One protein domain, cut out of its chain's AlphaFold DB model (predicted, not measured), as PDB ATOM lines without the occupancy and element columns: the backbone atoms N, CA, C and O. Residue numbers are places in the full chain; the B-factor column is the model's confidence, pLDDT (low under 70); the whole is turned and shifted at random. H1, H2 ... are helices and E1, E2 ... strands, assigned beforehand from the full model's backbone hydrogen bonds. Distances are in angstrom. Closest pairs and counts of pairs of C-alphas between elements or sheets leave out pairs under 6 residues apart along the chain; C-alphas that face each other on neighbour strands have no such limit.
ATOM      1  N   PHE A 483      56.461  50.438   3.925       85.62
ATOM      2  CA  PHE A 483      56.675  49.220   4.696       85.62
ATOM      3  C   PHE A 483      57.731  49.403   5.794       85.62
ATOM      4  O   PHE A 483      57.560  48.885   6.894       85.62
ATOM      5  N   MET A 484      58.791  50.179   5.548       85.69
ATOM      6  CA  MET A 484      59.796  50.496   6.561       85.69
ATOM      7  C   MET A 484      59.192  51.308   7.715       85.69
ATOM      8  O   MET A 484      59.390  50.932   8.870       85.69
ATOM      9  N   ALA A 485      58.387  52.339   7.430       85.00
ATOM     10  CA  ALA A 485      57.667  53.102   8.458       85.00
ATOM     11  C   ALA A 485      56.773  52.199   9.339       85.00
ATOM     12  O   ALA A 485      56.749  52.338  10.565       85.00
ATOM     13  N   GLN A 486      56.093  51.216   8.736       82.12
ATOM     14  CA  GLN A 486      55.297  50.210   9.453       82.12
ATOM     15  C   GLN A 486      56.171  49.236  10.269       82.12
ATOM     16  O   GLN A 486      55.858  48.941  11.427       82.12
ATOM     17  N   ALA A 487      57.269  48.741   9.687       85.75
ATOM     18  CA  ALA A 487      58.140  47.720  10.270       85.75
ATOM     19  C   ALA A 487      59.001  48.245  11.430       85.75
ATOM     20  O   ALA A 487      59.182  47.529  12.413       85.75
ATOM     21  N   ILE A 488      59.465  49.502  11.380       86.44
ATOM     22  CA  ILE A 488      60.188  50.142  12.496       86.44
ATOM     23  C   ILE A 488      59.322  50.156  13.770       86.44
ATOM     24  O   ILE A 488      59.845  49.996  14.876       86.44
ATOM     25  N   ARG A 489      57.997  50.307  13.619       80.94
ATOM     26  CA  ARG A 489      57.031  50.340  14.729       80.94
ATOM     27  C   ARG A 489      56.546  48.963  15.181       80.94
ATOM     28  O   ARG A 489      56.085  48.842  16.311       80.94
ATOM     29  N   GLN A 490      56.648  47.929  14.342       80.38
ATOM     30  CA  GLN A 490      56.094  46.597  14.607       80.38
ATOM     31  C   GLN A 490      57.178  45.499  14.602       80.38
ATOM     32  O   GLN A 490      57.410  44.869  13.565       80.38
ATOM     33  N   PRO A 491      57.804  45.209  15.764       81.25
ATOM     34  CA  PRO A 491      58.739  44.097  15.936       81.25
ATOM     35  C   PRO A 491      58.238  42.778  15.330       81.25
ATOM     36  O   PRO A 491      57.212  42.249  15.752       81.25
ATOM     37  N   GLY A 492      58.978  42.246  14.353       82.06
ATOM     38  CA  GLY A 492      58.665  40.987  13.665       82.06
ATOM     39  C   GLY A 492      57.753  41.106  12.433       82.06
ATOM     40  O   GLY A 492      57.589  40.120  11.715       82.06
ATOM     41  N   LEU A 493      57.202  42.288  12.112       85.50
ATOM     42  CA  LEU A 493      56.406  42.472  10.885       85.50
ATOM     43  C   LEU A 493      57.237  42.196   9.623       85.50
ATOM     44  O   LEU A 493      56.736  41.588   8.675       85.50
ATOM     45  N   ALA A 494      58.515  42.592   9.627       85.75
ATOM     46  CA  ALA A 494      59.406  42.359   8.495       85.75
ATOM     47  C   ALA A 494      59.584  40.863   8.192       85.75
ATOM     48  O   ALA A 494      59.537  40.456   7.033       85.75
ATOM     49  N   ASP A 495      59.708  40.041   9.235       83.38
ATOM     50  CA  ASP A 495      59.827  38.587   9.125       83.38
ATOM     51  C   ASP A 495      58.520  37.936   8.629       83.38
ATOM     52  O   ASP A 495      58.560  37.025   7.800       83.38
ATOM     53  N   VAL A 496      57.350  38.441   9.050       85.56
ATOM     54  CA  VAL A 496      56.042  37.997   8.520       85.56
ATOM     55  C   VAL A 496      55.914  38.307   7.029       85.56
ATOM     56  O   VAL A 496      55.566  37.417   6.253       85.56
ATOM     57  N   VAL A 497      56.220  39.534   6.596       86.94
ATOM     58  CA  VAL A 497      56.113  39.922   5.176       86.94
ATOM     59  C   VAL A 497      57.145  39.189   4.317       86.94
ATOM     60  O   VAL A 497      56.789  38.681   3.252       86.94
ATOM     61  N   ALA A 498      58.378  39.009   4.801       83.06
ATOM     62  CA  ALA A 498      59.378  38.168   4.139       83.06
ATOM     63  C   ALA A 498      58.916  36.705   3.993       83.06
ATOM     64  O   ALA A 498      59.213  36.068   2.981       83.06
ATOM     65  N   THR A 499      58.144  36.188   4.958       83.19
ATOM     66  CA  THR A 499      57.554  34.839   4.910       83.19
ATOM     67  C   THR A 499      56.388  34.749   3.914       83.19
ATOM     68  O   THR A 499      56.306  33.770   3.173       83.19
ATOM     69  N   LEU A 500      55.520  35.769   3.836       85.31
ATOM     70  CA  LEU A 500      54.416  35.861   2.857       85.31
ATOM     71  C   LEU A 500      54.909  36.020   1.408       85.31
ATOM     72  O   LEU A 500      54.268  35.558   0.465       85.31
ATOM     73  N   MET A 501      56.056  36.675   1.222       82.50
ATOM     74  CA  MET A 501      56.731  36.793  -0.074       82.50
ATOM     75  C   MET A 501      57.633  35.594  -0.413       82.50
ATOM     76  O   MET A 501      58.194  35.559  -1.510       82.50
ATOM     77  N   GLY A 502      57.800  34.648   0.517       75.50
ATOM     78  CA  GLY A 502      58.754  33.545   0.429       75.50
ATOM     79  C   GLY A 502      58.349  32.402  -0.508       75.50
ATOM     80  O   GLY A 502      57.390  32.480  -1.271       75.50
ATOM     81  N   GLU A 503      59.112  31.310  -0.435       67.50
ATOM     82  CA  GLU A 503      59.013  30.163  -1.352       67.50
ATOM     83  C   GLU A 503      57.866  29.191  -1.012       67.50
ATOM     84  O   GLU A 503      57.471  28.377  -1.847       67.50
ATOM     85  N   ASN A 504      57.327  29.242   0.212       73.25
ATOM     86  CA  ASN A 504      56.395  28.227   0.699       73.25
ATOM     87  C   ASN A 504      54.993  28.386   0.071       73.25
ATOM     88  O   ASN A 504      54.324  29.391   0.331       73.25
ATOM     89  N   PRO A 505      54.471  27.386  -0.670       71.44
ATOM     90  CA  PRO A 505      53.178  27.495  -1.341       71.44
ATOM     91  C   PRO A 505      51.991  27.696  -0.387       71.44
ATOM     92  O   PRO A 505      50.975  28.228  -0.822       71.44
ATOM     93  N   SER A 506      52.075  27.341   0.905       72.25
ATOM     94  CA  SER A 506      51.001  27.668   1.860       72.25
ATOM     95  C   SER A 506      50.996  29.123   2.345       72.25
ATOM     96  O   SER A 506      49.974  29.551   2.877       72.25
ATOM     97  N   HIS A 507      52.080  29.880   2.137       78.69
ATOM     98  CA  HIS A 507      52.230  31.281   2.564       78.69
ATOM     99  C   HIS A 507      52.085  32.302   1.419       78.69
ATOM    100  O   HIS A 507      52.081  33.501   1.679       78.69
ATOM    101  N   ILE A 508      51.970  31.851   0.167       82.62
ATOM    102  CA  ILE A 508      51.921  32.714  -1.023       82.62
ATOM    103  C   ILE A 508      50.476  33.121  -1.356       82.62
ATOM    104  O   ILE A 508      49.536  32.338  -1.196       82.62
ATOM    105  N   PHE A 509      50.293  34.344  -1.866       87.25
ATOM    106  CA  PHE A 509      49.020  34.801  -2.431       87.25
ATOM    107  C   PHE A 509      48.792  34.268  -3.858       87.25
ATOM    108  O   PHE A 509      49.681  34.302  -4.709       87.25
ATOM    109  N   HIS A 510      47.567  33.833  -4.144       86.62
ATOM    110  CA  HIS A 510      47.135  33.279  -5.426       86.62
ATOM    111  C   HIS A 510      45.825  33.925  -5.898       86.62
ATOM    112  O   HIS A 510      44.963  34.260  -5.086       86.62
ATOM    113  N   VAL A 511      45.649  34.058  -7.222       89.12
ATOM    114  CA  VAL A 511      44.430  34.631  -7.823       89.12
ATOM    115  C   VAL A 511      43.773  33.665  -8.819       89.12
ATOM    116  O   VAL A 511      44.056  33.691 -10.023       89.12
ATOM    117  N   LYS A 512      42.865  32.823  -8.313       88.88
ATOM    118  CA  LYS A 512      42.072  31.844  -9.088       88.88
ATOM    119  C   LYS A 512      40.643  32.344  -9.343       88.88
ATOM    120  O   LYS A 512      40.180  33.247  -8.647       88.88
ATOM    121  N   ALA A 513      39.937  31.779 -10.324       88.81
ATOM    122  CA  ALA A 513      38.503  32.032 -10.481       88.81
ATOM    123  C   ALA A 513      37.694  31.279  -9.408       88.81
ATOM    124  O   ALA A 513      38.134  30.246  -8.894       88.81
ATOM    125  N   ALA A 514      36.504  31.782  -9.074       86.00
ATOM    126  CA  ALA A 514      35.613  31.166  -8.095       86.00
ATOM    127  C   ALA A 514      35.231  29.731  -8.490       86.00
ATOM    128  O   ALA A 514      35.267  28.840  -7.643       86.00
ATOM    129  N   ALA A 515      34.960  29.489  -9.778       86.38
ATOM    130  CA  ALA A 515      34.681  28.151 -10.298       86.38
ATOM    131  C   ALA A 515      35.858  27.168 -10.138       86.38
ATOM    132  O   ALA A 515      35.618  25.995  -9.880       86.38
ATOM    133  N   ASP A 516      37.110  27.629 -10.241       86.12
ATOM    134  CA  ASP A 516      38.293  26.758 -10.131       86.12
ATOM    135  C   ASP A 516      38.658  26.438  -8.674       86.12
ATOM    136  O   ASP A 516      39.213  25.379  -8.379       86.12
ATOM    137  N   ALA A 517      38.440  27.395  -7.766       83.50
ATOM    138  CA  ALA A 517      38.922  27.323  -6.387       83.50
ATOM    139  C   ALA A 517      37.855  26.898  -5.372       83.50
ATOM    140  O   ALA A 517      38.192  26.326  -4.336       83.50
ATOM    141  N   ALA A 518      36.587  27.212  -5.636       83.12
ATOM    142  CA  ALA A 518      35.475  26.907  -4.749       83.12
ATOM    143  C   ALA A 518      34.137  26.833  -5.521       83.12
ATOM    144  O   ALA A 518      33.276  27.698  -5.326       83.12
ATOM    145  N   PRO A 519      33.923  25.800  -6.368       85.62
ATOM    146  CA  PRO A 519      32.667  25.607  -7.103       85.62
ATOM    147  C   PRO A 519      31.418  25.725  -6.217       85.62
ATOM    148  O   PRO A 519      30.409  26.288  -6.631       85.62
ATOM    149  N   GLN A 520      31.509  25.250  -4.969       85.44
ATOM    150  CA  GLN A 520      30.439  25.261  -3.968       85.44
ATOM    151  C   GLN A 520      30.027  26.658  -3.464       85.44
ATOM    152  O   GLN A 520      29.041  26.765  -2.742       85.44
ATOM    153  N   LEU A 521      30.781  27.713  -3.797       83.44
ATOM    154  CA  LEU A 521      30.463  29.105  -3.449       83.44
ATOM    155  C   LEU A 521      29.880  29.887  -4.638       83.44
ATOM    156  O   LEU A 521      29.388  31.000  -4.462       83.44
ATOM    157  N   VAL A 522      29.914  29.334  -5.855       86.50
ATOM    158  CA  VAL A 522      29.351  30.005  -7.034       86.50
ATOM    159  C   VAL A 522      27.833  30.125  -6.866       86.50
ATOM    160  O   VAL A 522      27.129  29.135  -6.692       86.50
ATOM    161  N   GLY A 523      27.323  31.357  -6.914       84.00
ATOM    162  CA  GLY A 523      25.912  31.674  -6.696       84.00
ATOM    163  C   GLY A 523      25.505  31.982  -5.247       84.00
ATOM    164  O   GLY A 523      24.350  32.376  -5.052       84.00
ATOM    165  N   SER A 524      26.400  31.868  -4.252       85.06
ATOM    166  CA  SER A 524      26.142  32.395  -2.897       85.06
ATOM    167  C   SER A 524      26.166  33.927  -2.889       85.06
ATOM    168  O   SER A 524      26.727  34.539  -3.806       85.06
ATOM    169  N   SER A 525      25.596  34.562  -1.860       83.56
ATOM    170  CA  SER A 525      25.809  36.001  -1.656       83.56
ATOM    171  C   SER A 525      27.216  36.261  -1.107       83.56
ATOM    172  O   SER A 525      27.828  35.388  -0.478       83.56
ATOM    173  N   TYR A 526      27.726  37.477  -1.309       79.19
ATOM    174  CA  TYR A 526      28.939  37.951  -0.636       79.19
ATOM    175  C   TYR A 526      28.792  38.007   0.898       79.19
ATOM    176  O   TYR A 526      29.810  37.951   1.583       79.19
ATOM    177  N   SER A 527      27.568  38.040   1.450       75.31
ATOM    178  CA  SER A 527      27.310  37.927   2.901       75.31
ATOM    179  C   SER A 527      27.730  36.585   3.508       75.31
ATOM    180  O   SER A 527      28.026  36.503   4.701       75.31
ATOM    181  N   ASP A 528      27.722  35.528   2.695       81.50
ATOM    182  CA  ASP A 528      27.868  34.145   3.157       81.50
ATOM    183  C   ASP A 528      29.325  33.670   3.095       81.50
ATOM    184  O   ASP A 528      29.688  32.660   3.710       81.50
ATOM    185  N   LEU A 529      30.162  34.412   2.360       83.62
ATOM    186  CA  LEU A 529      31.588  34.164   2.218       83.62
ATOM    187  C   LEU A 529      32.320  34.457   3.526       83.62
ATOM    188  O   LEU A 529      32.105  35.475   4.182       83.62
ATOM    189  N   ARG A 530      33.240  33.566   3.887       85.50
ATOM    190  CA  ARG A 530      34.062  33.669   5.092       85.50
ATOM    191  C   ARG A 530      35.520  33.379   4.747       85.50
ATOM    192  O   ARG A 530      35.780  32.645   3.790       85.50
ATOM    193  N   PRO A 531      36.485  33.869   5.541       85.12
ATOM    194  CA  PRO A 531      37.887  33.480   5.410       85.12
ATOM    195  C   PRO A 531      38.109  31.957   5.381       85.12
ATOM    196  O   PRO A 531      39.030  31.496   4.703       85.12
ATOM    197  N   SER A 532      37.275  31.171   6.081       84.88
ATOM    198  CA  SER A 532      37.320  29.700   6.096       84.88
ATOM    199  C   SER A 532      36.640  28.982   4.917       84.88
ATOM    200  O   SER A 532      36.872  27.785   4.747       84.88
ATOM    201  N   SER A 533      35.842  29.668   4.085       83.38
ATOM    202  CA  SER A 533      34.965  29.034   3.078       83.38
ATOM    203  C   SER A 533      35.692  28.269   1.960       83.38
ATOM    204  O   SER A 533      35.061  27.480   1.252       83.38
ATOM    205  N   VAL A 534      36.999  28.492   1.782       83.62
ATOM    206  CA  VAL A 534      37.825  27.843   0.753       83.62
ATOM    207  C   VAL A 534      38.727  26.774   1.398       83.62
ATOM    208  O   VAL A 534      39.539  27.102   2.270       83.62
ATOM    209  N   PRO A 535      38.642  25.494   0.985       78.56
ATOM    210  CA  PRO A 535      39.544  24.445   1.461       78.56
ATOM    211  C   PRO A 535      41.030  24.780   1.225       78.56
ATOM    212  O   PRO A 535      41.406  25.374   0.215       78.56
ATOM    213  N   GLY A 536      41.886  24.439   2.193       77.31
ATOM    214  CA  GLY A 536      43.345  24.666   2.148       77.31
ATOM    215  C   GLY A 536      43.827  26.128   2.174       77.31
ATOM    216  O   GLY A 536      44.994  26.372   2.473       77.31
ATOM    217  N   SER A 537      42.944  27.100   1.923       85.94
ATOM    218  CA  SER A 537      43.316  28.498   1.657       85.94
ATOM    219  C   SER A 537      42.538  29.478   2.541       85.94
ATOM    220  O   SER A 537      41.403  29.201   2.936       85.94
ATOM    221  N   ILE A 538      43.099  30.649   2.838       87.25
ATOM    222  CA  ILE A 538      42.343  31.751   3.459       87.25
ATOM    223  C   ILE A 538      41.799  32.647   2.346       87.25
ATOM    224  O   ILE A 538      42.564  33.101   1.496       87.25
ATOM    225  N   LEU A 539      40.486  32.898   2.333       88.06
ATOM    226  CA  LEU A 539      39.905  33.903   1.440       88.06
ATOM    227  C   LEU A 539      40.285  35.295   1.963       88.06
ATOM    228  O   LEU A 539      39.851  35.698   3.041       88.06
ATOM    229  N   CYS A 540      41.114  36.013   1.207       86.88
ATOM    230  CA  CYS A 540      41.667  37.308   1.602       86.88
ATOM    231  C   CYS A 540      41.029  38.490   0.866       86.88
ATOM    232  O   CYS A 540      41.195  39.620   1.312       86.88
ATOM    233  N   GLY A 541      40.303  38.268  -0.232       87.25
ATOM    234  CA  GLY A 541      39.627  39.330  -0.980       87.25
ATOM    235  C   GLY A 541      39.051  38.872  -2.314       87.25
ATOM    236  O   GLY A 541      39.118  37.691  -2.664       87.25
ATOM    237  N   VAL A 542      38.494  39.818  -3.068       86.25
ATOM    238  CA  VAL A 542      37.839  39.568  -4.361       86.25
ATOM    239  C   VAL A 542      38.163  40.705  -5.328       86.25
ATOM    240  O   VAL A 542      38.052  41.873  -4.964       86.25
ATOM    241  N   PHE A 543      38.525  40.388  -6.570       84.69
ATOM    242  CA  PHE A 543      38.683  41.398  -7.621       84.69
ATOM    243  C   PHE A 543      37.327  41.728  -8.258       84.69
ATOM    244  O   PHE A 543      36.484  40.842  -8.420       84.69
ATOM    245  N   ASP A 544      37.114  42.989  -8.627       76.94
ATOM    246  CA  ASP A 544      35.926  43.411  -9.372       76.94
ATOM    247  C   ASP A 544      36.023  43.059 -10.875       76.94
ATOM    248  O   ASP A 544      37.035  42.545 -11.365       76.94
ATOM    249  N   ASN A 545      34.953  43.336 -11.628       70.81
ATOM    250  CA  ASN A 545      34.919  43.093 -13.079       70.81
ATOM    251  C   ASN A 545      35.872  44.025 -13.865       70.81
ATOM    252  O   ASN A 545      36.207  43.723 -15.008       70.81
ATOM    253  N   SER A 546      36.298  45.137 -13.261       70.00
ATOM    254  CA  SER A 546      37.229  46.124 -13.827       70.00
ATOM    255  C   SER A 546      38.698  45.722 -13.626       70.00
ATOM    256  O   SER A 546      39.586  46.311 -14.236       70.00
ATOM    257  N   GLY A 547      38.964  44.721 -12.780       71.94
ATOM    258  CA  GLY A 547      40.303  44.265 -12.410       71.94
ATOM    259  C   GLY A 547      40.879  44.925 -11.154       71.94
ATOM    260  O   GLY A 547      41.992  44.568 -10.763       71.94
ATOM    261  N   ASN A 548      40.144  45.823 -10.488       77.69
ATOM    262  CA  ASN A 548      40.562  46.363  -9.196       77.69
ATOM    263  C   ASN A 548      40.492  45.259  -8.145       77.69
ATOM    264  O   ASN A 548      39.529  44.487  -8.101       77.69
ATOM    265  N   VAL A 549      41.478  45.204  -7.253       81.56
ATOM    266  CA  VAL A 549      41.362  44.363  -6.066       81.56
ATOM    267  C   VAL A 549      40.505  45.071  -5.018       81.56
ATOM    268  O   VAL A 549      40.652  46.268  -4.790       81.56
ATOM    269  N   GLN A 550      39.610  44.330  -4.371       80.12
ATOM    270  CA  GLN A 550      39.071  44.700  -3.069       80.12
ATOM    271  C   GLN A 550      39.602  43.656  -2.086       80.12
ATOM    272  O   GLN A 550      39.037  42.563  -1.964       80.12
ATOM    273  N   VAL A 551      40.743  43.930  -1.439       74.50
ATOM    274  CA  VAL A 551      41.279  43.000  -0.438       74.50
ATOM    275  C   VAL A 551      40.380  43.108   0.803       74.50
ATOM    276  O   VAL A 551      40.172  44.185   1.369       74.50
ATOM    277  N   GLY A 552      39.789  41.997   1.229       73.31
ATOM    278  CA  GLY A 552      38.740  41.931   2.250       73.31
ATOM    279  C   GLY A 552      37.416  41.345   1.748       73.31
ATOM    280  O   GLY A 552      37.120  41.372   0.559       73.31
ATOM    281  N   ILE A 553      36.609  40.829   2.682       69.12
ATOM    282  CA  ILE A 553      35.265  40.272   2.419       69.12
ATOM    283  C   ILE A 553      34.153  41.247   2.881       69.12
ATOM    284  O   ILE A 553      32.985  41.067   2.555       69.12
ATOM    285  N   SER A 554      34.507  42.314   3.614       60.34
ATOM    286  CA  SER A 554      33.558  43.324   4.113       60.34
ATOM    287  C   SER A 554      32.711  43.941   2.989       60.34
ATOM    288  O   SER A 554      33.242  44.338   1.953       60.34
ATOM    289  N   GLN A 555      31.400  44.059   3.233       55.09
ATOM    290  CA  GLN A 555      30.348  44.396   2.258       55.09
ATOM    291  C   GLN A 555      30.390  45.837   1.702       55.09
ATOM    292  O   GLN A 555      29.524  46.209   0.912       55.09
ATOM    293  N   ALA A 556      31.357  46.667   2.105       45.81
ATOM    294  CA  ALA A 556      31.435  48.078   1.724       45.81
ATOM    295  C   ALA A 556      31.425  48.272   0.190       45.81
ATOM    296  O   ALA A 556      32.423  48.023  -0.486       45.81
ATOM    297  N   GLY A 557      30.289  48.735  -0.347       49.66
ATOM    298  CA  GLY A 557      30.087  48.997  -1.776       49.66
ATOM    299  C   GLY A 557      29.475  47.853  -2.600       49.66
ATOM    300  O   GLY A 557      29.504  47.941  -3.825       49.66
ATOM    301  N   ARG A 558      28.928  46.797  -1.979       60.84
ATOM    302  CA  ARG A 558      28.211  45.701  -2.671       60.84
ATOM    303  C   ARG A 558      26.802  45.517  -2.100       60.84
ATOM    304  O   ARG A 558      26.590  45.743  -0.910       60.84
ATOM    305  N   SER A 559      25.847  45.102  -2.929       53.50
ATOM    306  CA  SER A 559      24.488  44.779  -2.478       53.50
ATOM    307  C   SER A 559      24.449  43.394  -1.825       53.50
ATOM    308  O   SER A 559      25.139  42.478  -2.271       53.50
ATOM    309  N   GLU A 560      23.578  43.179  -0.835       58.72
ATOM    310  CA  GLU A 560      23.314  41.832  -0.293       58.72
ATOM    311  C   GLU A 560      22.760  40.865  -1.360       58.72
ATOM    312  O   GLU A 560      22.887  39.646  -1.232       58.72
ATOM    313  N   SER A 561      22.187  41.409  -2.441       59.97
ATOM    314  CA  SER A 561      21.715  40.655  -3.606       59.97
ATOM    315  C   SER A 561      22.824  40.214  -4.569       59.97
ATOM    316  O   SER A 561      22.546  39.418  -5.469       59.97
ATOM    317  N   ASP A 562      24.048  40.741  -4.445       76.62
ATOM    318  CA  ASP A 562      25.139  40.414  -5.363       76.62
ATOM    319  C   ASP A 562      25.655  38.994  -5.107       76.62
ATOM    320  O   ASP A 562      26.119  38.651  -4.018       76.62
ATOM    321  N   LYS A 563      25.589  38.160  -6.149       83.69
ATOM    322  CA  LYS A 563      26.019  36.760  -6.104       83.69
ATOM    323  C   LYS A 563      27.418  36.575  -6.677       83.69
ATOM    324  O   LYS A 563      27.789  37.224  -7.659       83.69
ATOM    325  N   LEU A 564      28.176  35.640  -6.106       84.56
ATOM    326  CA  LEU A 564      29.496  35.268  -6.612       84.56
ATOM    327  C   LEU A 564      29.368  34.583  -7.985       84.56
ATOM    328  O   LEU A 564      28.761  33.516  -8.097       84.56
ATOM    329  N   LYS A 565      29.935  35.187  -9.033       86.94
ATOM    330  CA  LYS A 565      29.921  34.633 -10.399       86.94
ATOM    331  C   LYS A 565      31.084  33.643 -10.599       86.94
ATOM    332  O   LYS A 565      32.126  33.821  -9.967       86.94
ATOM    333  N   PRO A 566      30.969  32.636 -11.490       86.75
ATOM    334  CA  PRO A 566      32.017  31.625 -11.690       86.75
ATOM    335  C   PRO A 566      33.369  32.203 -12.145       86.75
ATOM    336  O   PRO A 566      34.418  31.688 -11.761       86.75
ATOM    337  N   ASP A 567      33.341  33.283 -12.925       87.25
ATOM    338  CA  ASP A 567      34.489  34.022 -13.464       87.25
ATOM    339  C   ASP A 567      35.115  35.017 -12.469       87.25
ATOM    340  O   ASP A 567      36.201  35.549 -12.721       87.25
ATOM    341  N   THR A 568      34.460  35.265 -11.329       87.56
ATOM    342  CA  THR A 568      34.951  36.204 -10.315       87.56
ATOM    343  C   THR A 568      36.279  35.716  -9.746       87.56
ATOM    344  O   THR A 568      36.402  34.586  -9.277       87.56
ATOM    345  N   LYS A 569      37.293  36.582  -9.773       89.62
ATOM    346  CA  LYS A 569      38.654  36.261  -9.330       89.62
ATOM    347  C   LYS A 569      38.762  36.444  -7.814       89.62
ATOM    348  O   LYS A 569      38.601  37.554  -7.306       89.62
ATOM    349  N   LEU A 570      39.050  35.360  -7.101       89.31
ATOM    350  CA  LEU A 570      39.262  35.343  -5.654       89.31
ATOM    351  C   LEU A 570      40.745  35.550  -5.340       89.31
ATOM    352  O   LEU A 570      41.602  34.938  -5.980       89.31
ATOM    353  N   LEU A 571      41.045  36.369  -4.331       90.50
ATOM    354  CA  LEU A 571      42.375  36.454  -3.732       90.50
ATOM    355  C   LEU A 571      42.456  35.474  -2.560       90.50
ATOM    356  O   LEU A 571      41.729  35.609  -1.572       90.50
ATOM    357  N   LEU A 572      43.358  34.507  -2.674       89.00
ATOM    358  CA  LEU A 572      43.528  33.408  -1.732       89.00
ATOM    359  C   LEU A 572      44.949  33.417  -1.170       89.00
ATOM    360  O   LEU A 572      45.895  33.674  -1.911       89.00
ATOM    361  N   LEU A 573      45.107  33.103   0.111       88.12
ATOM    362  CA  LEU A 573      46.403  32.798   0.716       88.12
ATOM    363  C   LEU A 573      46.553  31.279   0.850       88.12
ATOM    364  O   LEU A 573      45.709  30.635   1.478       88.12
ATOM    365  N   GLY A 574      47.622  30.725   0.279       82.31
ATOM    366  CA  GLY A 574      47.889  29.288   0.225       82.31
ATOM    367  C   GLY A 574      47.206  28.542  -0.929       82.31
ATOM    368  O   GLY A 574      46.553  29.141  -1.784       82.31
ATOM    369  N   THR A 575      47.371  27.212  -0.958       69.12
ATOM    370  CA  THR A 575      46.839  26.342  -2.026       69.12
ATOM    371  C   THR A 575      45.847  25.304  -1.505       69.12
ATOM    372  O   THR A 575      45.987  24.794  -0.396       69.12
ATOM    373  N   SER A 576      44.913  24.899  -2.367       52.94
ATOM    374  CA  SER A 576      44.062  23.719  -2.158       52.94
ATOM    375  C   SER A 576      44.709  22.397  -2.618       52.94
ATOM    376  O   SER A 576      44.098  21.344  -2.458       52.94
ATOM    377  N   GLU A 577      45.894  22.423  -3.236       51.84
ATOM    378  CA  GLU A 577      46.453  21.271  -3.973       51.84
ATOM    379  C   GLU A 577      47.443  20.432  -3.154       51.84
ATOM    380  O   GLU A 577      47.660  19.260  -3.465       51.84
ATOM    381  N   LYS A 578      48.013  20.996  -2.082       46.44
ATOM    382  CA  LYS A 578      48.758  20.255  -1.052       46.44
ATOM    383  C   LYS A 578      48.460  20.841   0.334       46.44
ATOM    384  O   LYS A 578      48.434  22.067   0.454       46.44
ATOM    385  N   PRO A 579      48.270  20.014   1.383       41.22
ATOM    386  CA  PRO A 579      48.242  20.511   2.755       41.22
ATOM    387  C   PRO A 579      49.589  21.173   3.086       41.22
ATOM    388  O   PRO A 579      50.639  20.666   2.698       41.22
ATOM    389  N   GLY A 580      49.530  22.337   3.741       49.00
ATOM    390  CA  GLY A 580      50.673  23.240   3.921       49.00
ATOM    391  C   GLY A 580      51.690  22.833   4.991       49.00
ATOM    392  O   GLY A 580      51.700  21.692   5.443       49.00
ATOM    393  N   THR A 581      52.509  23.811   5.388       48.00
ATOM    394  CA  THR A 581      53.453  23.814   6.529       48.00
ATOM    395  C   THR A 581      53.758  22.464   7.191       48.00
ATOM    396  O   THR A 581      53.088  22.047   8.139       48.00
ATOM    397  N   THR A 582      54.829  21.805   6.747       48.34
ATOM    398  CA  THR A 582      55.526  20.791   7.563       48.34
ATOM    399  C   THR A 582      56.176  21.441   8.792       48.34
ATOM    400  O   THR A 582      56.337  22.658   8.837       48.34
ATOM    401  N   GLU A 583      56.572  20.672   9.817       48.50
ATOM    402  CA  GLU A 583      57.197  21.269  11.021       48.50
ATOM    403  C   GLU A 583      58.540  21.971  10.737       48.50
ATOM    404  O   GLU A 583      58.943  22.844  11.499       48.50
ATOM    405  N   SER A 584      59.179  21.662   9.604       47.44
ATOM    406  CA  SER A 584      60.323  22.385   9.029       47.44
ATOM    407  C   SER A 584      60.027  23.827   8.606       47.44
ATOM    408  O   SER A 584      60.945  24.629   8.475       47.44
ATOM    409  N   ASP A 585      58.761  24.159   8.363       54.56
ATOM    410  CA  ASP A 585      58.339  25.395   7.693       54.56
ATOM    411  C   ASP A 585      57.960  26.495   8.705       54.56
ATOM    412  O   ASP A 585      57.410  27.542   8.354       54.56
ATOM    413  N   VAL A 586      58.197  26.214   9.985       63.00
ATOM    414  CA  VAL A 586      57.788  27.012  11.132       63.00
ATOM    415  C   VAL A 586      58.871  28.044  11.433       63.00
ATOM    416  O   VAL A 586      59.928  27.718  11.967       63.00
ATOM    417  N   VAL A 587      58.593  29.310  11.129       67.38
ATOM    418  CA  VAL A 587      59.491  30.411  11.493       67.38
ATOM    419  C   VAL A 587      59.378  30.678  12.997       67.38
ATOM    420  O   VAL A 587      58.283  30.856  13.530       67.38
ATOM    421  N   ALA A 776      58.670  42.477  -7.443       90.06
ATOM    422  CA  ALA A 776      58.799  42.295  -8.887       90.06
ATOM    423  C   ALA A 776      58.600  40.822  -9.304       90.06
ATOM    424  O   ALA A 776      57.808  40.547 -10.203       90.06
ATOM    425  N   ALA A 777      59.212  39.855  -8.611       90.25
ATOM    426  CA  ALA A 777      59.084  38.421  -8.890       90.25
ATOM    427  C   ALA A 777      57.648  37.898  -8.714       90.25
ATOM    428  O   ALA A 777      57.145  37.156  -9.564       90.25
ATOM    429  N   GLN A 778      56.953  38.305  -7.646       88.75
ATOM    430  CA  GLN A 778      55.547  37.950  -7.419       88.75
ATOM    431  C   GLN A 778      54.647  38.571  -8.507       88.75
ATOM    432  O   GLN A 778      53.746  37.893  -9.000       88.75
ATOM    433  N   THR A 779      54.944  39.795  -8.965       91.38
ATOM    434  CA  THR A 779      54.249  40.455 -10.092       91.38
ATOM    435  C   THR A 779      54.529  39.769 -11.440       91.38
ATOM    436  O   THR A 779      53.619  39.572 -12.247       91.38
ATOM    437  N   VAL A 780      55.770  39.334 -11.684       91.19
ATOM    438  CA  VAL A 780      56.151  38.538 -12.865       91.19
ATOM    439  C   VAL A 780      55.440  37.189 -12.862       91.19
ATOM    440  O   VAL A 780      54.975  36.758 -13.912       91.19
ATOM    441  N   ARG A 781      55.255  36.540 -11.710       87.75
ATOM    442  CA  ARG A 781      54.422  35.330 -11.615       87.75
ATOM    443  C   ARG A 781      52.950  35.655 -11.899       87.75
ATOM    444  O   ARG A 781      52.373  35.120 -12.847       87.75
ATOM    445  N   GLU A 782      52.362  36.592 -11.163       88.50
ATOM    446  CA  GLU A 782      50.956  36.984 -11.282       88.50
ATOM    447  C   GLU A 782      50.805  38.512 -11.215       88.50
ATOM    448  O   GLU A 782      50.942  39.116 -10.152       88.50
ATOM    449  N   SER A 783      50.484  39.146 -12.350       89.88
ATOM    450  CA  SER A 783      50.441  40.615 -12.458       89.88
ATOM    451  C   SER A 783      49.384  41.230 -11.535       89.88
ATOM    452  O   SER A 783      49.583  42.319 -10.995       89.88
ATOM    453  N   ARG A 784      48.307  40.484 -11.251       89.75
ATOM    454  CA  ARG A 784      47.243  40.867 -10.307       89.75
ATOM    455  C   ARG A 784      47.701  40.957  -8.844       89.75
ATOM    456  O   ARG A 784      46.955  41.504  -8.040       89.75
ATOM    457  N   LEU A 785      48.891  40.463  -8.477       89.62
ATOM    458  CA  LEU A 785      49.431  40.611  -7.116       89.62
ATOM    459  C   LEU A 785      50.061  41.985  -6.848       89.62
ATOM    460  O   LEU A 785      50.155  42.373  -5.689       89.62
ATOM    461  N   ASN A 786      50.449  42.750  -7.872       90.06
ATOM    462  CA  ASN A 786      51.015  44.091  -7.677       90.06
ATOM    463  C   ASN A 786      50.059  45.031  -6.902       90.06
ATOM    464  O   ASN A 786      50.442  45.494  -5.826       90.06
ATOM    465  N   PRO A 787      48.790  45.247  -7.318       87.06
ATOM    466  CA  PRO A 787      47.851  46.054  -6.532       87.06
ATOM    467  C   PRO A 787      47.546  45.467  -5.143       87.06
ATOM    468  O   PRO A 787      47.272  46.238  -4.228       87.06
ATOM    469  N   VAL A 788      47.654  44.143  -4.946       87.88
ATOM    470  CA  VAL A 788      47.550  43.524  -3.609       87.88
ATOM    471  C   VAL A 788      48.690  44.013  -2.719       87.88
ATOM    472  O   VAL A 788      48.435  44.495  -1.621       87.88
ATOM    473  N   TRP A 789      49.938  43.955  -3.193       87.94
ATOM    474  CA  TRP A 789      51.085  44.463  -2.437       87.94
ATOM    475  C   TRP A 789      51.017  45.980  -2.218       87.94
ATOM    476  O   TRP A 789      51.388  46.432  -1.138       87.94
ATOM    477  N   ARG A 790      50.454  46.762  -3.154       85.69
ATOM    478  CA  ARG A 790      50.174  48.190  -2.904       85.69
ATOM    479  C   ARG A 790      49.167  48.407  -1.767       85.69
ATOM    480  O   ARG A 790      49.397  49.284  -0.941       85.69
ATOM    481  N   GLU A 791      48.085  47.625  -1.682       81.75
ATOM    482  CA  GLU A 791      47.100  47.744  -0.586       81.75
ATOM    483  C   GLU A 791      47.640  47.206   0.756       81.75
ATOM    484  O   GLU A 791      47.323  47.756   1.807       81.75
ATOM    485  N   LEU A 792      48.467  46.152   0.746       81.56
ATOM    486  CA  LEU A 792      49.024  45.553   1.969       81.56
ATOM    487  C   LEU A 792      50.177  46.360   2.590       81.56
ATOM    488  O   LEU A 792      50.404  46.229   3.792       81.56
ATOM    489  N   LEU A 793      50.900  47.155   1.790       80.38
ATOM    490  CA  LEU A 793      52.109  47.893   2.187       80.38
ATOM    491  C   LEU A 793      51.925  49.426   2.159       80.38
ATOM    492  O   LEU A 793      52.902  50.149   1.999       80.38
ATOM    493  N   SER A 794      50.698  49.954   2.262       71.25
ATOM    494  CA  SER A 794      50.454  51.408   2.310       71.25
ATOM    495  C   SER A 794      49.467  51.812   3.401       71.25
ATOM    496  O   SER A 794      48.526  51.076   3.690       71.25
ATOM    497  N   GLN A 795      49.666  52.998   3.989       61.62
ATOM    498  CA  GLN A 795      48.861  53.487   5.116       61.62
ATOM    499  C   GLN A 795      47.375  53.703   4.763       61.62
ATOM    500  O   GLN A 795      46.490  53.502   5.590       61.62
ATOM    501  N   ALA A 796      47.081  54.102   3.520       52.88
ATOM    502  CA  ALA A 796      45.706  54.244   3.028       52.88
ATOM    503  C   ALA A 796      45.032  52.891   2.711       52.88
ATOM    504  O   ALA A 796      43.827  52.840   2.456       52.88
ATOM    505  N   GLY A 797      45.814  51.812   2.678       56.88
ATOM    506  CA  GLY A 797      45.354  50.463   2.404       56.88
ATOM    507  C   GLY A 797      44.860  49.730   3.650       56.88
ATOM    508  O   GLY A 797      44.622  50.287   4.722       56.88
ATOM    509  N   ARG A 798      44.688  48.421   3.496       65.25
ATOM    510  CA  ARG A 798      44.279  47.513   4.568       65.25
ATOM    511  C   ARG A 798      45.492  46.671   4.951       65.25
ATOM    512  O   ARG A 798      45.614  45.515   4.547       65.25
ATOM    513  N   GLU A 799      46.391  47.317   5.691       72.00
ATOM    514  CA  GLU A 799      47.702  46.815   6.119       72.00
ATOM    515  C   GLU A 799      47.654  45.445   6.822       72.00
ATOM    516  O   GLU A 799      46.649  45.062   7.439       72.00
ATOM    517  N   VAL A 800      48.797  44.750   6.798       77.94
ATOM    518  CA  VAL A 800      49.099  43.614   7.683       77.94
ATOM    519  C   VAL A 800      49.645  44.141   9.012       77.94
ATOM    520  O   VAL A 800      50.665  44.824   9.035       77.94
ATOM    521  N   TYR A 801      49.008  43.783  10.128       77.62
ATOM    522  CA  TYR A 801      49.475  44.142  11.473       77.62
ATOM    523  C   TYR A 801      49.883  42.911  12.287       77.62
ATOM    524  O   TYR A 801      49.465  41.789  12.007       77.62
ATOM    525  N   LEU A 802      50.619  43.148  13.373       79.62
ATOM    526  CA  LEU A 802      50.707  42.241  14.517       79.62
ATOM    527  C   LEU A 802      49.842  42.811  15.655       79.62
ATOM    528  O   LEU A 802      50.216  43.803  16.282       79.62
ATOM    529  N   ARG A 803      48.677  42.200  15.933       81.19
ATOM    530  CA  ARG A 803      47.757  42.627  17.014       81.19
ATOM    531  C   ARG A 803      47.626  41.540  18.094       81.19
ATOM    532  O   ARG A 803      47.226  40.429  17.748       81.19
ATOM    533  N   PRO A 804      47.873  41.828  19.387       81.31
ATOM    534  CA  PRO A 804      47.627  40.863  20.461       81.31
ATOM    535  C   PRO A 804      46.136  40.523  20.575       81.31
ATOM    536  O   PRO A 804      45.277  41.409  20.501       81.31
ATOM    537  N   CYS A 805      45.826  39.252  20.844       82.00
ATOM    538  CA  CYS A 805      44.472  38.763  21.119       82.00
ATOM    539  C   CYS A 805      43.740  39.607  22.178       82.00
ATOM    540  O   CYS A 805      42.529  39.792  22.085       82.00
ATOM    541  N   GLY A 806      44.470  40.150  23.161       78.50
ATOM    542  CA  GLY A 806      43.923  40.963  24.249       78.50
ATOM    543  C   GLY A 806      43.211  42.265  23.844       78.50
ATOM    544  O   GLY A 806      42.444  42.775  24.658       78.50
ATOM    545  N   ILE A 807      43.415  42.795  22.629       77.06
ATOM    546  CA  ILE A 807      42.696  43.992  22.133       77.06
ATOM    547  C   ILE A 807      41.252  43.654  21.729       77.06
ATOM    548  O   ILE A 807      40.337  44.465  21.896       77.06
ATOM    549  N   TYR A 808      41.024  42.452  21.201       77.06
ATOM    550  CA  TYR A 808      39.740  42.064  20.629       77.06
ATOM    551  C   TYR A 808      38.729  41.711  21.723       77.06
ATOM    552  O   TYR A 808      38.705  40.595  22.252       77.06
ATOM    553  N   LYS A 809      37.816  42.649  21.996       73.75
ATOM    554  CA  LYS A 809      36.717  42.522  22.977       73.75
ATOM    555  C   LYS A 809      35.878  41.241  22.805       73.75
ATOM    556  O   LYS A 809      35.289  40.764  23.770       73.75
ATOM    557  N   ASN A 810      35.847  40.682  21.592       69.88
ATOM    558  CA  ASN A 810      35.041  39.527  21.200       69.88
ATOM    559  C   ASN A 810      35.786  38.173  21.182       69.88
ATOM    560  O   ASN A 810      35.195  37.184  20.733       69.88
ATOM    561  N   MET A 811      37.042  38.072  21.637       79.94
ATOM    562  CA  MET A 811      37.769  36.789  21.614       79.94
ATOM    563  C   MET A 811      37.089  35.695  22.463       79.94
ATOM    564  O   MET A 811      36.550  35.984  23.536       79.94
ATOM    565  N   PRO A 812      37.082  34.429  21.999       75.75
ATOM    566  CA  PRO A 812      36.534  33.320  22.768       75.75
ATOM    567  C   PRO A 812      37.407  33.018  23.992       75.75
ATOM    568  O   PRO A 812      38.633  33.014  23.912       75.75
ATOM    569  N   LYS A 813      36.759  32.724  25.124       78.88
ATOM    570  CA  LYS A 813      37.426  32.282  26.364       78.88
ATOM    571  C   LYS A 813      37.679  30.770  26.400       78.88
ATOM    572  O   LYS A 813      38.455  30.300  27.222       78.88
ATOM    573  N   GLU A 814      37.009  30.024  25.527       84.50
ATOM    574  CA  GLU A 814      37.084  28.566  25.421       84.50
ATOM    575  C   GLU A 814      38.007  28.141  24.266       84.50
ATOM    576  O   GLU A 814      38.161  28.897  23.298       84.50
ATOM    577  N   PRO A 815      38.607  26.933  24.316       84.62
ATOM    578  CA  PRO A 815      39.448  26.423  23.239       84.62
ATOM    579  C   PRO A 815      38.702  26.404  21.897       84.62
ATOM    580  O   PRO A 815      37.775  25.625  21.702       84.62
ATOM    581  N   THR A 816      39.127  27.253  20.961       86.06
ATOM    582  CA  THR A 816      38.410  27.536  19.710       86.06
ATOM    583  C   THR A 816      39.349  27.411  18.515       86.06
ATOM    584  O   THR A 816      40.494  27.864  18.559       86.06
ATOM    585  N   ALA A 817      38.873  26.789  17.439       88.25
ATOM    586  CA  ALA A 817      39.620  26.616  16.200       88.25
ATOM    587  C   ALA A 817      39.974  27.949  15.513       88.25
ATOM    588  O   ALA A 817      39.171  28.885  15.492       88.25
ATOM    589  N   PHE A 818      41.146  28.005  14.869       87.62
ATOM    590  CA  PHE A 818      41.608  29.187  14.125       87.62
ATOM    591  C   PHE A 818      40.603  29.636  13.052       87.62
ATOM    592  O   PHE A 818      40.352  30.832  12.916       87.62
ATOM    593  N   ALA A 819      39.973  28.697  12.333       86.25
ATOM    594  CA  ALA A 819      38.918  29.013  11.366       86.25
ATOM    595  C   ALA A 819      37.760  29.810  11.995       86.25
ATOM    596  O   ALA A 819      37.348  30.830  11.450       86.25
ATOM    597  N   ALA A 820      37.279  29.390  13.170       87.44
ATOM    598  CA  ALA A 820      36.161  30.036  13.854       87.44
ATOM    599  C   ALA A 820      36.537  31.409  14.441       87.44
ATOM    600  O   ALA A 820      35.717  32.323  14.410       87.44
ATOM    601  N   VAL A 821      37.777  31.587  14.921       87.25
ATOM    602  CA  VAL A 821      38.294  32.911  15.319       87.25
ATOM    603  C   VAL A 821      38.362  33.848  14.111       87.25
ATOM    604  O   VAL A 821      37.865  34.970  14.177       87.25
ATOM    605  N   THR A 822      38.919  33.372  12.995       86.88
ATOM    606  CA  THR A 822      39.092  34.163  11.765       86.88
ATOM    607  C   THR A 822      37.746  34.605  11.187       86.88
ATOM    608  O   THR A 822      37.559  35.782  10.895       86.88
ATOM    609  N   ASP A 823      36.785  33.683  11.076       86.38
ATOM    610  CA  ASP A 823      35.433  33.977  10.586       86.38
ATOM    611  C   ASP A 823      34.669  34.931  11.516       86.38
ATOM    612  O   ASP A 823      33.898  35.769  11.043       86.38
ATOM    613  N   LYS A 824      34.882  34.827  12.836       85.25
ATOM    614  CA  LYS A 824      34.256  35.720  13.818       85.25
ATOM    615  C   LYS A 824      34.788  37.143  13.679       85.25
ATOM    616  O   LYS A 824      33.983  38.051  13.494       85.25
ATOM    617  N   LEU A 825      36.110  37.328  13.718       83.00
ATOM    618  CA  LEU A 825      36.742  38.653  13.648       83.00
ATOM    619  C   LEU A 825      36.496  39.341  12.299       83.00
ATOM    620  O   LEU A 825      36.185  40.531  12.273       83.00
ATOM    621  N   ALA A 826      36.485  38.590  11.193       81.38
ATOM    622  CA  ALA A 826      36.112  39.128   9.885       81.38
ATOM    623  C   ALA A 826      34.655  39.633   9.829       81.38
ATOM    624  O   ALA A 826      34.354  40.513   9.024       81.38
ATOM    625  N   LYS A 827      33.761  39.120  10.691       79.81
ATOM    626  CA  LYS A 827      32.364  39.574  10.808       79.81
ATOM    627  C   LYS A 827      32.154  40.671  11.859       79.81
ATOM    628  O   LYS A 827      31.314  41.539  11.642       79.81
ATOM    629  N   THR A 828      32.844  40.635  13.001       77.56
ATOM    630  CA  THR A 828      32.646  41.617  14.088       77.56
ATOM    631  C   THR A 828      33.501  42.870  13.938       77.56
ATOM    632  O   THR A 828      33.024  43.969  14.216       77.56
ATOM    633  N   ASP A 829      34.739  42.708  13.480       74.81
ATOM    634  CA  ASP A 829      35.766  43.753  13.454       74.81
ATOM    635  C   ASP A 829      36.214  44.075  12.011       74.81
ATOM    636  O   ASP A 829      36.771  45.136  11.758       74.81
ATOM    637  N   GLY A 830      35.924  43.190  11.046       76.69
ATOM    638  CA  GLY A 830      36.302  43.317   9.629       76.69
ATOM    639  C   GLY A 830      37.703  42.778   9.300       76.69
ATOM    640  O   GLY A 830      38.086  42.712   8.129       76.69
ATOM    641  N   ASP A 831      38.450  42.369  10.326       80.88
ATOM    642  CA  ASP A 831      39.834  41.908  10.244       80.88
ATOM    643  C   ASP A 831      39.922  40.461   9.732       80.88
ATOM    644  O   ASP A 831      39.405  39.528  10.349       80.88
ATOM    645  N   ILE A 832      40.643  40.249   8.625       84.94
ATOM    646  CA  ILE A 832      40.948  38.894   8.136       84.94
ATOM    647  C   ILE A 832      42.265  38.439   8.755       84.94
ATOM    648  O   ILE A 832      43.327  38.944   8.397       84.94
ATOM    649  N   VAL A 833      42.199  37.474   9.669       86.75
ATOM    650  CA  VAL A 833      43.387  36.868  10.284       86.75
ATOM    651  C   VAL A 833      44.022  35.864   9.318       86.75
ATOM    652  O   VAL A 833      43.416  34.854   8.968       86.75
ATOM    653  N   ILE A 834      45.253  36.136   8.885       86.62
ATOM    654  CA  ILE A 834      46.007  35.280   7.951       86.62
ATOM    655  C   ILE A 834      46.962  34.296   8.649       86.62
ATOM    656  O   ILE A 834      47.451  33.342   8.040       86.62
ATOM    657  N   GLY A 835      47.198  34.495   9.944       88.31
ATOM    658  CA  GLY A 835      48.051  33.654  10.776       88.31
ATOM    659  C   GLY A 835      48.124  34.165  12.211       88.31
ATOM    660  O   GLY A 835      47.387  35.073  12.598       88.31
ATOM    661  N   PHE A 836      49.020  33.590  13.003       86.56
ATOM    662  CA  PHE A 836      49.307  34.028  14.368       86.56
ATOM    663  C   PHE A 836      50.777  33.795  14.730       86.56
ATOM    664  O   PHE A 836      51.455  32.966  14.123       86.56
ATOM    665  N   VAL A 837      51.255  34.495  15.754       84.56
ATOM    666  CA  VAL A 837      52.511  34.224  16.451       84.56
ATOM    667  C   VAL A 837      52.161  33.792  17.871       84.56
ATOM    668  O   VAL A 837      51.514  34.536  18.610       84.56
ATOM    669  N   SER A 838      52.551  32.570  18.235       81.81
ATOM    670  CA  SER A 838      52.425  32.062  19.605       81.81
ATOM    671  C   SER A 838      53.304  32.891  20.540       81.81
ATOM    672  O   SER A 838      54.370  33.358  20.131       81.81
ATOM    673  N   LYS A 839      52.917  32.997  21.811       75.88
ATOM    674  CA  LYS A 839      53.732  33.570  22.901       75.88
ATOM    675  C   LYS A 839      55.208  33.129  22.913       75.88
ATOM    676  O   LYS A 839      56.078  33.906  23.285       75.88
ATOM    677  N   ASP A 840      55.488  31.915  22.445       76.19
ATOM    678  CA  ASP A 840      56.814  31.288  22.324       76.19
ATOM    679  C   ASP A 840      57.618  31.745  21.080       76.19
ATOM    680  O   ASP A 840      58.580  31.090  20.681       76.19
ATOM    681  N   GLY A 841      57.178  32.801  20.388       76.12
ATOM    682  CA  GLY A 841      57.794  33.308  19.154       76.12
ATOM    683  C   GLY A 841      57.505  32.473  17.899       76.12
ATOM    684  O   GLY A 841      58.025  32.778  16.828       76.12
ATOM    685  N   ARG A 842      56.688  31.415  18.004       81.69
ATOM    686  CA  ARG A 842      56.350  30.510  16.891       81.69
ATOM    687  C   ARG A 842      55.349  31.163  15.933       81.69
ATOM    688  O   ARG A 842      54.169  31.266  16.273       81.69
ATOM    689  N   VAL A 843      55.790  31.535  14.735       83.31
ATOM    690  CA  VAL A 843      54.944  32.070  13.655       83.31
ATOM    691  C   VAL A 843      54.241  30.924  12.922       83.31
ATOM    692  O   VAL A 843      54.856  29.914  12.578       83.31
ATOM    693  N   VAL A 844      52.945  31.084  12.658       84.56
ATOM    694  CA  VAL A 844      52.127  30.149  11.876       84.56
ATOM    695  C   VAL A 844      51.217  30.939  10.933       84.56
ATOM    696  O   VAL A 844      50.220  31.525  11.355       84.56
ATOM    697  N   ILE A 845      51.551  30.939   9.642       85.06
ATOM    698  CA  ILE A 845      50.746  31.531   8.564       85.06
ATOM    699  C   ILE A 845      49.941  30.414   7.891       85.06
ATOM    700  O   ILE A 845      50.467  29.320   7.706       85.06
ATOM    701  N   ASN A 846      48.666  30.673   7.566       83.88
ATOM    702  CA  ASN A 846      47.729  29.708   6.969       83.88
ATOM    703  C   ASN A 846      47.875  28.268   7.530       83.88
ATOM    704  O   ASN A 846      48.341  27.367   6.825       83.88
ATOM    705  N   PRO A 847      47.524  28.034   8.812       79.31
ATOM    706  CA  PRO A 847      47.721  26.736   9.452       79.31
ATOM    707  C   PRO A 847      47.069  25.595   8.657       79.31
ATOM    708  O   PRO A 847      45.910  25.706   8.252       79.31
ATOM    709  N   GLN A 848      47.802  24.481   8.496       72.06
ATOM    710  CA  GLN A 848      47.328  23.237   7.869       72.06
ATOM    711  C   GLN A 848      45.877  22.909   8.232       72.06
ATOM    712  O   GLN A 848      45.506  23.013   9.398       72.06
ATOM    713  N   GLN A 849      45.092  22.390   7.284       67.25
ATOM    714  CA  GLN A 849      43.660  22.101   7.453       67.25
ATOM    715  C   GLN A 849      43.306  21.380   8.773       67.25
ATOM    716  O   GLN A 849      42.380  21.803   9.459       67.25
ATOM    717  N   ALA A 850      44.078  20.367   9.184       60.34
ATOM    718  CA  ALA A 850      43.878  19.674  10.462       60.34
ATOM    719  C   ALA A 850      44.071  20.591  11.690       60.34
ATOM    720  O   ALA A 850      43.261  20.573  12.612       60.34
ATOM    721  N   ASN A 851      45.107  21.437  11.690       67.12
ATOM    722  CA  ASN A 851      45.367  22.414  12.752       67.12
ATOM    723  C   ASN A 851      44.439  23.644  12.672       67.12
ATOM    724  O   ASN A 851      44.115  24.231  13.699       67.12
ATOM    725  N   ARG A 852      43.947  24.002  11.477       74.25
ATOM    726  CA  ARG A 852      42.997  25.103  11.230       74.25
ATOM    727  C   ARG A 852      41.658  24.895  11.942       74.25
ATOM    728  O   ARG A 852      41.049  25.866  12.394       74.25
ATOM    729  N   PHE A 853      41.234  23.633  12.047       75.12
ATOM    730  CA  PHE A 853      40.018  23.190  12.738       75.12
ATOM    731  C   PHE A 853      40.278  22.587  14.132       75.12
ATOM    732  O   PHE A 853      39.333  22.228  14.830       75.12
ATOM    733  N   LYS A 854      41.539  22.508  14.579       81.94
ATOM    734  CA  LYS A 854      41.894  22.065  15.933       81.94
ATOM    735  C   LYS A 854      41.663  23.199  16.931       81.94
ATOM    736  O   LYS A 854      42.174  24.303  16.754       81.94
ATOM    737  N   ASN A 855      40.928  22.919  18.004       84.00
ATOM    738  CA  ASN A 855      40.689  23.892  19.068       84.00
ATOM    739  C   ASN A 855      41.993  24.247  19.809       84.00
ATOM    740  O   ASN A 855      42.702  23.363  20.292       84.00
ATOM    741  N   ARG A 856      42.282  25.552  19.918       85.06
ATOM    742  CA  ARG A 856      43.394  26.143  20.683       85.06
ATOM    743  C   ARG A 856      42.822  27.083  21.744       85.06
ATOM    744  O   ARG A 856      41.882  27.821  21.462       85.06
ATOM    745  N   LEU A 857      43.389  27.076  22.951       83.25
ATOM    746  CA  LEU A 857      43.190  28.169  23.905       83.25
ATOM    747  C   LEU A 857      44.084  29.342  23.483       83.25
ATOM    748  O   LEU A 857      45.276  29.144  23.259       83.25
ATOM    749  N   TRP A 858      43.508  30.533  23.349       81.19
ATOM    750  CA  TRP A 858      44.212  31.729  22.886       81.19
ATOM    751  C   TRP A 858      44.688  32.549  24.087       81.19
ATOM    752  O   TRP A 858      43.863  33.006  24.882       81.19
ATOM    753  N   ASP A 859      46.004  32.729  24.241       79.75
ATOM    754  CA  ASP A 859      46.549  33.650  25.249       79.75
ATOM    755  C   ASP A 859      46.258  35.096  24.796       79.75
ATOM    756  O   ASP A 859      46.250  35.395  23.601       79.75
ATOM    757  N   LYS A 860      46.047  36.025  25.734       74.94
ATOM    758  CA  LYS A 860      45.953  37.465  25.432       74.94
ATOM    759  C   LYS A 860      47.222  37.991  24.751       74.94
ATOM    760  O   LYS A 860      47.131  38.952  23.990       74.94
ATOM    761  N   GLN A 861      48.362  37.366  25.055       71.19
ATOM    762  CA  GLN A 861      49.687  37.636  24.495       71.19
ATOM    763  C   GLN A 861      49.954  36.941  23.145       71.19
ATOM    764  O   GLN A 861      50.945  37.277  22.502       71.19
ATOM    765  N   ASP A 862      49.101  36.016  22.679       75.81
ATOM    766  CA  ASP A 862      49.216  35.520  21.300       75.81
ATOM    767  C   ASP A 862      48.947  36.679  20.330       75.81
ATOM    768  O   ASP A 862      47.965  37.412  20.478       75.81
ATOM    769  N   MET A 863      49.809  36.856  19.329       75.06
ATOM    770  CA  MET A 863      49.664  37.924  18.339       75.06
ATOM    771  C   MET A 863      48.951  37.358  17.117       75.06
ATOM    772  O   MET A 863      49.497  36.519  16.407       75.06
ATOM    773  N   LEU A 864      47.735  37.814  16.840       77.75
ATOM    774  CA  LEU A 864      47.105  37.546  15.554       77.75
ATOM    775  C   LEU A 864      47.811  38.371  14.473       77.75
ATOM    776  O   LEU A 864      48.302  39.473  14.738       77.75
ATOM    777  N   ILE A 865      47.807  37.850  13.248       74.00
ATOM    778  CA  ILE A 865      48.210  38.573  12.040       74.00
ATOM    779  C   ILE A 865      46.924  38.968  11.292       74.00
ATOM    780  O   ILE A 865      46.518  38.261  10.364       74.00
ATOM    781  N   PRO A 866      46.189  40.008  11.732       66.88
ATOM    782  CA  PRO A 866      45.051  40.533  11.001       66.88
ATOM    783  C   PRO A 866      45.499  41.385   9.819       66.88
ATOM    784  O   PRO A 866      46.549  42.032   9.824       66.88
ATOM    785  N   ARG A 867      44.607  41.457   8.843       63.00
ATOM    786  CA  ARG A 867      44.645  42.403   7.743       63.00
ATOM    787  C   ARG A 867      43.414  43.309   7.847       63.00
ATOM    788  O   ARG A 867      42.291  42.807   7.711       63.00
ATOM    789  N   ARG A 868      43.629  44.594   8.165       59.25
ATOM    790  CA  ARG A 868      42.629  45.457   8.836       59.25
ATOM    791  C   ARG A 868      41.349  45.693   8.027       59.25
ATOM    792  O   ARG A 868      41.394  45.996   6.834       59.25
TER     793      ARG A 868
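Overview. This is residues 483 to 587 and 776 to 868 of the 873 residues of an uncharacterized protein of Chondrus crispus (UniProt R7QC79). Two small antiparallel sheets, E1 E4 E2 E3 and E6 E5 E7, meet near the beginnings of E2 and E5 and form the middle of a rounded body, with H2 and H5 covering one side of it and H1 and H4 joined to them at corners. On the other side H6 packs on the sheet E6 E5 E7, with the short H7 at its beginning, and the short H3 and much of the long loops 518 to 537 and 552 to 568 lie by the sheet E1 E4 E2 E3. The printed part has 198 residues with seven named helices and seven named strands, in the order H1 H2 E1 H3 E2 E3 E4 H4 H5 H6 E5 E6 H7 E7. The class is mixed, helices and strands, and under half of the residues are in named elements. The whole is compact, with a radius of gyration of the C-alphas of 15.9 A and spans of 42 by 39 by 33 A.

Along the chain. H1, residues 483 to 489, begins at C-alpha 483 (56.675, 49.220, 4.696). H2 is residues 493 to 500, 10.6 A long, E1 residues 509 to 513, 13.5 A, and H3 residues 514 to 517. E2, residues 538 to 543, measures 15.1 A; E3 is residues 549 to 551 and E4 residues 569 to 573, 13.2 A. After the cut, H4 is residues 776 to 781, beginning at C-alpha 776 (58.799, 42.295, -8.887), and H5 is residues 785 to 792, 10.4 A. H6, residues 818 to 828, is the longest helix at 15.3 A. E5 is residues 832 to 837, 15.0 A, E6 residues 843 to 845, H7 residues 849 to 852, and E7 residues 863 to 867, 12.6 A, ending at C-alpha 867 (44.645, 42.403, 7.743).

Arrangement. The strongly twisted sheet E1 E4 E2 E3 has edge strands E1 and E3. N 510 and O 572 are 2.8 A apart between E1 and E4, N 540 and O 571 2.9 A between E4 and E2, and N 542 and O 550 3.0 A in the hairpin E2 and E3. E1, H3 and E2 form a split strand-helix-strand unit, two strands running the same way with E4 between them, and its crossover is right-handed. H5 is on this sheet at a height of 8.5 A, on the opposite face from H3, and runs across the strands at 71 degrees to E2 on the local plane. H4 touches H5 only at the corner, with the C-alphas of Thr 779 and Asn 786 closest at 5.4 A. Toward the other sheet, the closest C-alphas of E2 and E5 are those of Cys 540 and Ile 832, 6.8 A apart. In the sheet E6 E5 E7, N 844 and O 836 are 2.8 A apart in the hairpin E5 and E6, and N 834 and O 865 2.9 A between E5 and E7. E6, H7 and E7 form a second split unit, with E5 between its strands and a right-handed crossover. H6 is on this sheet over E5, at a height of 9.1 A and slantwise to the strands at 46 degrees to E5 on the local plane. H2 is on the opposite face, over E6 and E5, at a height of 10.2 A. H1 only just touches H2, only at the corner, with 3 pairs of C-alphas within 8 A, the closest being Ala 487 and Leu 493, 5.6 A. H6 and H7 only just touch, also with 3 pairs; the closest C-alphas are those of Phe 818 and Arg 852, 5.2 A. Every O i to N i+4 pair is within hydrogen-bond range in H2, H4, H5 and H6, and 2 of 3 are in H1; H3 and H7 are too short for such a pair.

Size, cuts and confidence. The two C-alphas farthest apart are those of Ser 561 and Asp 840, 44.6 A. Residues 588 to 775 are not printed, and C-alphas 587 and 776 are 23.6 A apart across this cut. The links H3 to E2, E3 to E4 and H5 to H6 are long. The mean pLDDT of the printed part is 78.3, and 34 residues are under 70, among them 553 to 561 and 575 to 587.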